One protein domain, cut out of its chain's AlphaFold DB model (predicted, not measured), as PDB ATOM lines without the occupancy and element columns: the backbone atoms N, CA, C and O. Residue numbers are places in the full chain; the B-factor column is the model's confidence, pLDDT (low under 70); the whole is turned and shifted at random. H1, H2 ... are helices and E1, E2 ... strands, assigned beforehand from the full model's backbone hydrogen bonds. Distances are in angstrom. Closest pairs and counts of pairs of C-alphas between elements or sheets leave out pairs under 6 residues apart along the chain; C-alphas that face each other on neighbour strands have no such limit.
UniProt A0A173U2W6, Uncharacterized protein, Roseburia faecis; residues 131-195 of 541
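What this domain is: This is residues 131 to 195 of the 541 residues of an uncharacterized protein of Roseburia faecis (UniProt A0A173U2W6). Two small two-stranded hairpins and a helix follow one another along the long axis: H3 at one end, hairpin E1 E2 in the middle, and hairpin E3 E4 with its loop at the other end. H1 and H2 make an angled pair along one side of this row. The 65 printed residues run H1 H2 H3 E1 E2 E3 E4, a mixed class with two antiparallel sheets, E1 - E2 and E3 - E4. The whole is compact, with a radius of gyration of the C-alphas of 11.6 A, yet elongated, spanning 36 by 23 by 20 A.

How they stand to each other: Look first at the hairpin of E1, residues 169 to 172, and E2, residues 175 to 178, where N 170 and O 177 are 2.8 A apart, within hydrogen-bond range. Residues 148 to 149 pair antiparallel with 175 to 176 of E2. Toward H3, residues 157 to 163, the closest C-alphas to E1 are Leu 163 and Tyr 169, 6.3 A. In the hairpin of E3, residues 183 to 185, and E4, residues 192 to 195, N 193 and O 184 are 2.8 A apart, within hydrogen-bond range. E2 and E3 meet only through their link. The closest C-alphas of H2, residues 140 to 146, and E4 are Leu 144 and Lys 194, 6.9 A. H1, residues 131 to 138, is close to H2 but not clearly touching: the closest C-alphas, Val 136 and Phe 143, are 5.7 A apart. Their lines stand at a steep tilt of 69 degrees, only just short of about perpendicular, opposite ways. Every O i to N i+4 pair is within hydrogen-bond range in H1 and H3, and 2 of 3 in H2.

Where its parts are: Find C-alpha 131 at (10.868, 14.569, -4.223); from there H1 runs 11.0 A. H2 covers 10.0 A and H3 9.9 A. E1 begins at C-alpha 169, (-2.106, 16.579, -0.705), and runs 9.7 A; E2 runs 9.9 A, E3 6.1 A. E4, 8.1 A, ends at C-alpha 195, (3.972, 26.204, -1.869).

The domain as a whole: The C-alphas farthest apart are Ser 158 and Glu 188, 36.8 A. The printed part has no cut and no long link. Mean pLDDT of the printed part is 86.3; residue 152 alone is under 70.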
ATOM      1  N   ASN A 131      10.996  14.836  -2.793       91.75
ATOM      2  CA  ASN A 131      10.868  14.569  -4.223       91.75
ATOM      3  C   ASN A 131       9.767  15.438  -4.848       91.75
ATOM      4  O   ASN A 131       9.981  16.021  -5.908       91.75
ATOM      5  N   TYR A 132       8.617  15.579  -4.178       92.69
ATOM      6  CA  TYR A 132       7.540  16.457  -4.633       92.69
ATOM      7  C   TYR A 132       7.990  17.923  -4.731       92.69
ATOM      8  O   TYR A 132       7.801  18.549  -5.776       92.69
ATOM      9  N   PHE A 133       8.628  18.470  -3.688       91.44
ATOM     10  CA  PHE A 133       9.138  19.848  -3.695       91.44
ATOM     11  C   PHE A 133      10.170  20.077  -4.805       91.44
ATOM     12  O   PHE A 133      10.104  21.082  -5.518       91.44
ATOM     13  N   ASP A 134      11.081  19.126  -5.009       89.00
ATOM     14  CA  ASP A 134      12.099  19.201  -6.056       89.00
ATOM     15  C   ASP A 134      11.480  19.138  -7.461       89.00
ATOM     16  O   ASP A 134      11.935  19.839  -8.369       89.00
ATOM     17  N   CYS A 135      10.431  18.333  -7.656       87.50
ATOM     18  CA  CYS A 135       9.676  18.280  -8.907       87.50
ATOM     19  C   CYS A 135       8.983  19.613  -9.197       87.50
ATOM     20  O   CYS A 135       9.163  20.161 -10.286       87.50
ATOM     21  N   VAL A 136       8.259  20.173  -8.221       85.88
ATOM     22  CA  VAL A 136       7.560  21.458  -8.386       85.88
ATOM     23  C   VAL A 136       8.547  22.595  -8.652       85.88
ATOM     24  O   VAL A 136       8.309  23.412  -9.537       85.88
ATOM     25  N   SER A 137       9.692  22.611  -7.969       84.94
ATOM     26  CA  SER A 137      10.708  23.661  -8.117       84.94
ATOM     27  C   SER A 137      11.325  23.739  -9.522       84.94
ATOM     28  O   SER A 137      11.820  24.793  -9.919       84.94
ATOM     29  N   ARG A 138      11.306  22.649 -10.304       83.69
ATOM     30  CA  ARG A 138      11.874  22.618 -11.668       83.69
ATOM     31  C   ARG A 138      10.994  23.302 -12.719       83.69
ATOM     32  O   ARG A 138      11.533  23.792 -13.707       83.69
ATOM     33  N   ASP A 139       9.676  23.343 -12.518       80.19
ATOM     34  CA  ASP A 139       8.710  24.008 -13.414       80.19
ATOM     35  C   ASP A 139       7.546  24.611 -12.605       80.19
ATOM     36  O   ASP A 139       6.369  24.265 -12.746       80.19
ATOM     37  N   GLU A 140       7.909  25.525 -11.703       75.75
ATOM     38  CA  GLU A 140       7.037  26.069 -10.658       75.75
ATOM     39  C   GLU A 140       5.728  26.652 -11.219       75.75
ATOM     40  O   GLU A 140       4.642  26.371 -10.714       75.75
ATOM     41  N   LYS A 141       5.787  27.404 -12.327       73.62
ATOM     42  CA  LYS A 141       4.585  28.014 -12.928       73.62
ATOM     43  C   LYS A 141       3.589  26.983 -13.453       73.62
ATOM     44  O   LYS A 141       2.384  27.212 -13.350       73.62
ATOM     45  N   ASN A 142       4.072  25.901 -14.057       75.31
ATOM     46  CA  ASN A 142       3.215  24.882 -14.651       75.31
ATOM     47  C   ASN A 142       2.599  24.003 -13.553       75.31
ATOM     48  O   ASN A 142       1.383  23.800 -13.539       75.31
ATOM     49  N   PHE A 143       3.409  23.578 -12.577       77.94
ATOM     50  CA  PHE A 143       2.961  22.706 -11.492       77.94
ATOM     51  C   PHE A 143       2.039  23.399 -10.483       77.94
ATOM     52  O   PHE A 143       1.056  22.789 -10.069       77.94
ATOM     53  N   LEU A 144       2.256  24.677 -10.143       74.88
ATOM     54  CA  LEU A 144       1.352  25.404  -9.237       74.88
ATOM     55  C   LEU A 144      -0.057  25.590  -9.823       74.88
ATOM     56  O   LEU A 144      -1.034  25.626  -9.081       74.88
ATOM     57  N   GLN A 145      -0.181  25.707 -11.149       71.25
ATOM     58  CA  GLN A 145      -1.483  25.869 -11.807       71.25
ATOM     59  C   GLN A 145      -2.156  24.527 -12.112       71.25
ATOM     60  O   GLN A 145      -3.372  24.388 -11.959       71.25
ATOM     61  N   LYS A 146      -1.384  23.531 -12.564       73.44
ATOM     62  CA  LYS A 146      -1.936  22.274 -13.085       73.44
ATOM     63  C   LYS A 146      -1.802  21.081 -12.146       73.44
ATOM     64  O   LYS A 146      -2.540  20.129 -12.356       73.44
ATOM     65  N   GLY A 147      -0.977  21.134 -11.103       80.00
ATOM     66  CA  GLY A 147      -0.608  19.951 -10.318       80.00
ATOM     67  C   GLY A 147       0.311  19.002 -11.092       80.00
ATOM     68  O   GLY A 147       0.683  19.285 -12.231       80.00
ATOM     69  N   ILE A 148       0.670  17.877 -10.472       81.62
ATOM     70  CA  ILE A 148       1.439  16.803 -11.118       81.62
ATOM     71  C   ILE A 148       0.453  15.734 -11.576       81.62
ATOM     72  O   ILE A 148      -0.289  15.199 -10.752       81.62
ATOM     73  N   HIS A 149       0.418  15.421 -12.870       80.38
ATOM     74  CA  HIS A 149      -0.448  14.352 -13.356       80.38
ATOM     75  C   HIS A 149       0.090  12.996 -12.886       80.38
ATOM     76  O   HIS A 149       1.290  12.727 -12.988       80.38
ATOM     77  N   ILE A 150      -0.791  12.150 -12.350       78.19
ATOM     78  CA  ILE A 150      -0.404  10.909 -11.660       78.19
ATOM     79  C   ILE A 150       0.325   9.926 -12.598       78.19
ATOM     80  O   ILE A 150       1.190   9.171 -12.153       78.19
ATOM     81  N   ASP A 151       0.061  10.003 -13.905       71.38
ATOM     82  CA  ASP A 151       0.647   9.122 -14.921       71.38
ATOM     83  C   ASP A 151       1.920   9.661 -15.599       71.38
ATOM     84  O   ASP A 151       2.557   8.946 -16.375       71.38
ATOM     85  N   GLU A 152       2.350  10.896 -15.316       68.25
ATOM     86  CA  GLU A 152       3.450  11.540 -16.060       68.25
ATOM     87  C   GLU A 152       4.865  11.011 -15.728       68.25
ATOM     88  O   GLU A 152       5.851  11.534 -16.241       68.25
ATOM     89  N   ASN A 153       5.017   9.952 -14.922       71.94
ATOM     90  CA  ASN A 153       6.314   9.381 -14.500       71.94
ATOM     91  C   ASN A 153       7.310  10.406 -13.896       71.94
ATOM     92  O   ASN A 153       8.506  10.125 -13.806       71.94
ATOM     93  N   VAL A 154       6.841  11.589 -13.477       83.94
ATOM     94  CA  VAL A 154       7.666  12.636 -12.841       83.94
ATOM     95  C   VAL A 154       7.967  12.282 -11.385       83.94
ATOM     96  O   VAL A 154       9.077  12.511 -10.910       83.94
ATOM     97  N   LEU A 155       6.984  11.696 -10.701       86.06
ATOM     98  CA  LEU A 155       7.121  11.085  -9.382       86.06
ATOM     99  C   LEU A 155       6.965   9.574  -9.508       86.06
ATOM    100  O   LEU A 155       6.272   9.078 -10.401       86.06
ATOM    101  N   SER A 156       7.599   8.830  -8.604       88.62
ATOM    102  CA  SER A 156       7.379   7.389  -8.560       88.62
ATOM    103  C   SER A 156       5.956   7.087  -8.079       88.62
ATOM    104  O   SER A 156       5.384   7.822  -7.272       88.62
ATOM    105  N   ARG A 157       5.383   5.959  -8.518       86.75
ATOM    106  CA  ARG A 157       4.076   5.496  -8.012       86.75
ATOM    107  C   ARG A 157       4.068   5.324  -6.491       86.75
ATOM    108  O   ARG A 157       3.043   5.553  -5.863       86.75
ATOM    109  N   SER A 158       5.211   4.943  -5.916       88.38
ATOM    110  CA  SER A 158       5.391   4.837  -4.466       88.38
ATOM    111  C   SER A 158       5.271   6.197  -3.785       88.38
ATOM    112  O   SER A 158       4.567   6.305  -2.789       88.38
ATOM    113  N   ASP A 159       5.916   7.235  -4.328       90.81
ATOM    114  CA  ASP A 159       5.825   8.589  -3.771       90.81
ATOM    115  C   ASP A 159       4.379   9.084  -3.811       90.81
ATOM    116  O   ASP A 159       3.877   9.579  -2.811       90.81
ATOM    117  N   ILE A 160       3.678   8.895  -4.934       90.31
ATOM    118  CA  ILE A 160       2.271   9.306  -5.063       90.31
ATOM    119  C   ILE A 160       1.395   8.584  -4.028       90.31
ATOM    120  O   ILE A 160       0.610   9.234  -3.340       90.31
ATOM    121  N   ASP A 161       1.556   7.266  -3.860       88.44
ATOM    122  CA  ASP A 161       0.817   6.487  -2.856       88.44
ATOM    123  C   ASP A 161       1.075   7.032  -1.434       88.44
ATOM    124  O   ASP A 161       0.137   7.288  -0.675       88.44
ATOM    125  N   ILE A 162       2.332   7.301  -1.082       91.62
ATOM    126  CA  ILE A 162       2.703   7.863   0.223       91.62
ATOM    127  C   ILE A 162       2.098   9.264   0.423       91.62
ATOM    128  O   ILE A 162       1.484   9.534   1.459       91.62
ATOM    129  N   LEU A 163       2.220  10.149  -0.570       94.06
ATOM    130  CA  LEU A 163       1.740  11.534  -0.496       94.06
ATOM    131  C   LEU A 163       0.216  11.607  -0.349       94.06
ATOM    132  O   LEU A 163      -0.284  12.427   0.416       94.06
ATOM    133  N   MET A 164      -0.523  10.693  -0.982       91.25
ATOM    134  CA  MET A 164      -1.981  10.597  -0.837       91.25
ATOM    135  C   MET A 164      -2.444  10.148   0.558       91.25
ATOM    136  O   MET A 164      -3.632  10.222   0.881       91.25
ATOM    137  N   ARG A 165      -1.536   9.676   1.421       90.94
ATOM    138  CA  ARG A 165      -1.866   9.230   2.788       90.94
ATOM    139  C   ARG A 165      -1.634  10.285   3.850       90.94
ATOM    140  O   ARG A 165      -2.244  10.178   4.920       90.94
ATOM    141  N   VAL A 166      -0.823  11.294   3.559       94.75
ATOM    142  CA  VAL A 166      -0.613  12.449   4.438       94.75
ATOM    143  C   VAL A 166      -1.610  13.564   4.092       94.75
ATOM    144  O   VAL A 166      -2.091  13.643   2.965       94.75
ATOM    145  N   PRO A 167      -1.980  14.437   5.043       94.94
ATOM    146  CA  PRO A 167      -3.131  15.322   4.865       94.94
ATOM    147  C   PRO A 167      -2.858  16.564   4.008       94.94
ATOM    148  O   PRO A 167      -3.772  17.368   3.844       94.94
ATOM    149  N   PHE A 168      -1.644  16.739   3.480       96.38
ATOM    150  CA  PHE A 168      -1.225  17.949   2.758       96.38
ATOM    151  C   PHE A 168      -1.603  17.948   1.277       96.38
ATOM    152  O   PHE A 168      -1.648  19.010   0.660       96.38
ATOM    153  N   TYR A 169      -1.856  16.765   0.716       94.19
ATOM    154  CA  TYR A 169      -2.106  16.579  -0.705       94.19
ATOM    155  C   TYR A 169      -3.538  16.120  -0.956       94.19
ATOM    156  O   TYR A 169      -4.205  15.566  -0.078       94.19
ATOM    157  N   GLU A 170      -4.005  16.375  -2.165       93.06
ATOM    158  CA  GLU A 170      -5.292  15.938  -2.677       93.06
ATOM    159  C   GLU A 170      -5.182  15.577  -4.158       93.06
ATOM    160  O   GLU A 170      -4.311  16.073  -4.881       93.06
ATOM    161  N   GLU A 171      -6.080  14.704  -4.599       91.31
ATOM    162  CA  GLU A 171      -6.249  14.373  -6.006       91.31
ATOM    163  C   GLU A 171      -7.415  15.184  -6.575       91.31
ATOM    164  O   GLU A 171      -8.547  15.089  -6.098       91.31
ATOM    165  N   LEU A 172      -7.132  15.980  -7.603       87.31
ATOM    166  CA  LEU A 172      -8.122  16.766  -8.336       87.31
ATOM    167  C   LEU A 172      -7.892  16.579  -9.832       87.31
ATOM    168  O   LEU A 172      -6.824  16.929 -10.331       87.31
ATOM    169  N   GLU A 173      -8.896  16.069 -10.549       86.25
ATOM    170  CA  GLU A 173      -8.817  15.819 -11.999       86.25
ATOM    171  C   GLU A 173      -7.581  14.976 -12.387       86.25
ATOM    172  O   GLU A 173      -6.810  15.370 -13.263       86.25
ATOM    173  N   GLU A 174      -7.356  13.851 -11.689       86.38
ATOM    174  CA  GLU A 174      -6.214  12.934 -11.907       86.38
ATOM    175  C   GLU A 174      -4.834  13.596 -11.703       86.38
ATOM    176  O   GLU A 174      -3.800  13.152 -12.223       86.38
ATOM    177  N   LYS A 175      -4.799  14.708 -10.962       87.50
ATOM    178  CA  LYS A 175      -3.572  15.419 -10.606       87.50
ATOM    179  C   LYS A 175      -3.400  15.480  -9.104       87.50
ATOM    180  O   LYS A 175      -4.307  15.875  -8.375       87.50
ATOM    181  N   LEU A 176      -2.182  15.189  -8.674       90.75
ATOM    182  CA  LEU A 176      -1.727  15.391  -7.313       90.75
ATOM    183  C   LEU A 176      -1.418  16.876  -7.092       90.75
ATOM    184  O   LEU A 176      -0.527  17.449  -7.737       90.75
ATOM    185  N   LYS A 177      -2.141  17.499  -6.163       90.56
ATOM    186  CA  LYS A 177      -1.961  18.897  -5.761       90.56
ATOM    187  C   LYS A 177      -1.770  19.005  -4.259       90.56
ATOM    188  O   LYS A 177      -2.263  18.186  -3.495       90.56
ATOM    189  N   VAL A 178      -1.060  20.046  -3.843       92.31
ATOM    190  CA  VAL A 178      -1.074  20.496  -2.451       92.31
ATOM    191  C   VAL A 178      -2.419  21.178  -2.181       92.31
ATOM    192  O   VAL A 178      -2.911  21.912  -3.044       92.31
ATOM    193  N   LYS A 179      -3.006  20.943  -1.004       93.50
ATOM    194  CA  LYS A 179      -4.263  21.585  -0.591       93.50
ATOM    195  C   LYS A 179      -4.110  23.098  -0.481       93.50
ATOM    196  O   LYS A 179      -3.054  23.595  -0.088       93.50
ATOM    197  N   ASP A 180      -5.198  23.819  -0.749       90.88
ATOM    198  CA  ASP A 180      -5.207  25.286  -0.853       90.88
ATOM    199  C   ASP A 180      -4.583  26.011   0.357       90.88
ATOM    200  O   ASP A 180      -3.874  27.006   0.208       90.88
ATOM    201  N   GLU A 181      -4.782  25.464   1.558       93.44
ATOM    202  CA  GLU A 181      -4.275  26.016   2.816       93.44
ATOM    203  C   GLU A 181      -2.741  26.005   2.952       93.44
ATOM    204  O   GLU A 181      -2.216  26.684   3.837       93.44
ATOM    205  N   TYR A 182      -2.015  25.270   2.105       94.31
ATOM    206  CA  TYR A 182      -0.545  25.224   2.088       94.31
ATOM    207  C   TYR A 182       0.058  25.970   0.890       94.31
ATOM    208  O   TYR A 182       1.234  25.785   0.580       94.31
ATOM    209  N   TYR A 183      -0.707  26.833   0.215       91.94
ATOM    210  CA  TYR A 183      -0.150  27.797  -0.736       91.94
ATOM    211  C   TYR A 183       0.097  29.157  -0.087       91.94
ATOM    212  O   TYR A 183      -0.716  29.671   0.680       91.94
ATOM    213  N   VAL A 184       1.189  29.800  -0.498       90.62
ATOM    214  CA  VAL A 184       1.387  31.235  -0.297       90.62
ATOM    215  C   VAL A 184       0.677  31.966  -1.429       90.62
ATOM    216  O   VAL A 184       1.004  31.766  -2.603       90.62
ATOM    217  N   LYS A 185      -0.283  32.823  -1.081       90.06
ATOM    218  CA  LYS A 185      -1.028  33.655  -2.033       90.06
ATOM    219  C   LYS A 185      -0.518  35.094  -2.026       90.06
ATOM    220  O   LYS A 185       0.178  35.515  -1.102       90.06
ATOM    221  N   ASP A 186      -0.823  35.837  -3.084       89.25
ATOM    222  CA  ASP A 186      -0.591  37.278  -3.126       89.25
ATOM    223  C   ASP A 186      -1.462  38.041  -2.114       89.25
ATOM    224  O   ASP A 186      -2.317  37.470  -1.440       89.25
ATOM    225  N   ILE A 187      -1.229  39.352  -1.989       88.00
ATOM    226  CA  ILE A 187      -1.906  40.215  -1.003       88.00
ATOM    227  C   ILE A 187      -3.433  40.191  -1.185       88.00
ATOM    228  O   ILE A 187      -4.174  40.321  -0.214       88.00
ATOM    229  N   GLU A 188      -3.899  40.015  -2.422       87.88
ATOM    230  CA  GLU A 188      -5.322  39.958  -2.761       87.88
ATOM    231  C   GLU A 188      -5.935  38.560  -2.568       87.88
ATOM    232  O   GLU A 188      -7.153  38.419  -2.634       87.88
ATOM    233  N   GLY A 189      -5.118  37.529  -2.327       81.69
ATOM    234  CA  GLY A 189      -5.560  36.143  -2.154       81.69
ATOM    235  C   GLY A 189      -5.997  35.448  -3.449       81.69
ATOM    236  O   GLY A 189      -6.534  34.342  -3.397       81.69
ATOM    237  N   ASN A 190      -5.766  36.071  -4.606       82.44
ATOM    238  CA  ASN A 190      -6.280  35.622  -5.899       82.44
ATOM    239  C   ASN A 190      -5.285  34.733  -6.650       82.44
ATOM    240  O   ASN A 190      -5.684  33.923  -7.489       82.44
ATOM    241  N   LYS A 191      -3.983  34.879  -6.374       84.62
ATOM    242  CA  LYS A 191      -2.926  34.184  -7.112       84.62
ATOM    243  C   LYS A 191      -2.031  33.368  -6.193       84.62
ATOM    244  O   LYS A 191      -1.398  33.907  -5.290       84.62
ATOM    245  N   ILE A 192      -1.905  32.078  -6.501       87.38
ATOM    246  CA  ILE A 192      -0.907  31.188  -5.896       87.38
ATOM    247  C   ILE A 192       0.487  31.629  -6.360       87.38
ATOM    248  O   ILE A 192       0.758  31.699  -7.562       87.38
ATOM    249  N   LEU A 193       1.358  31.952  -5.403       86.88
ATOM    250  CA  LEU A 193       2.741  32.355  -5.653       86.88
ATOM    251  C   LEU A 193       3.692  31.164  -5.587       86.88
ATOM    252  O   LEU A 193       4.531  31.033  -6.472       86.88
ATOM    253  N   LYS A 194       3.560  30.335  -4.546       89.88
ATOM    254  CA  LYS A 194       4.375  29.137  -4.293       89.88
ATOM    255  C   LYS A 194       3.733  28.244  -3.230       89.88
ATOM    256  O   LYS A 194       2.769  28.652  -2.581       89.88
ATOM    257  N   ILE A 195       4.303  27.063  -3.013       91.75
ATOM    258  CA  ILE A 195       3.972  26.204  -1.869       91.75
ATOM    259  C   ILE A 195       4.600  26.786  -0.595       91.75
ATOM    260  O   ILE A 195       5.739  27.259  -0.599       91.75
TER     261      ILE A 195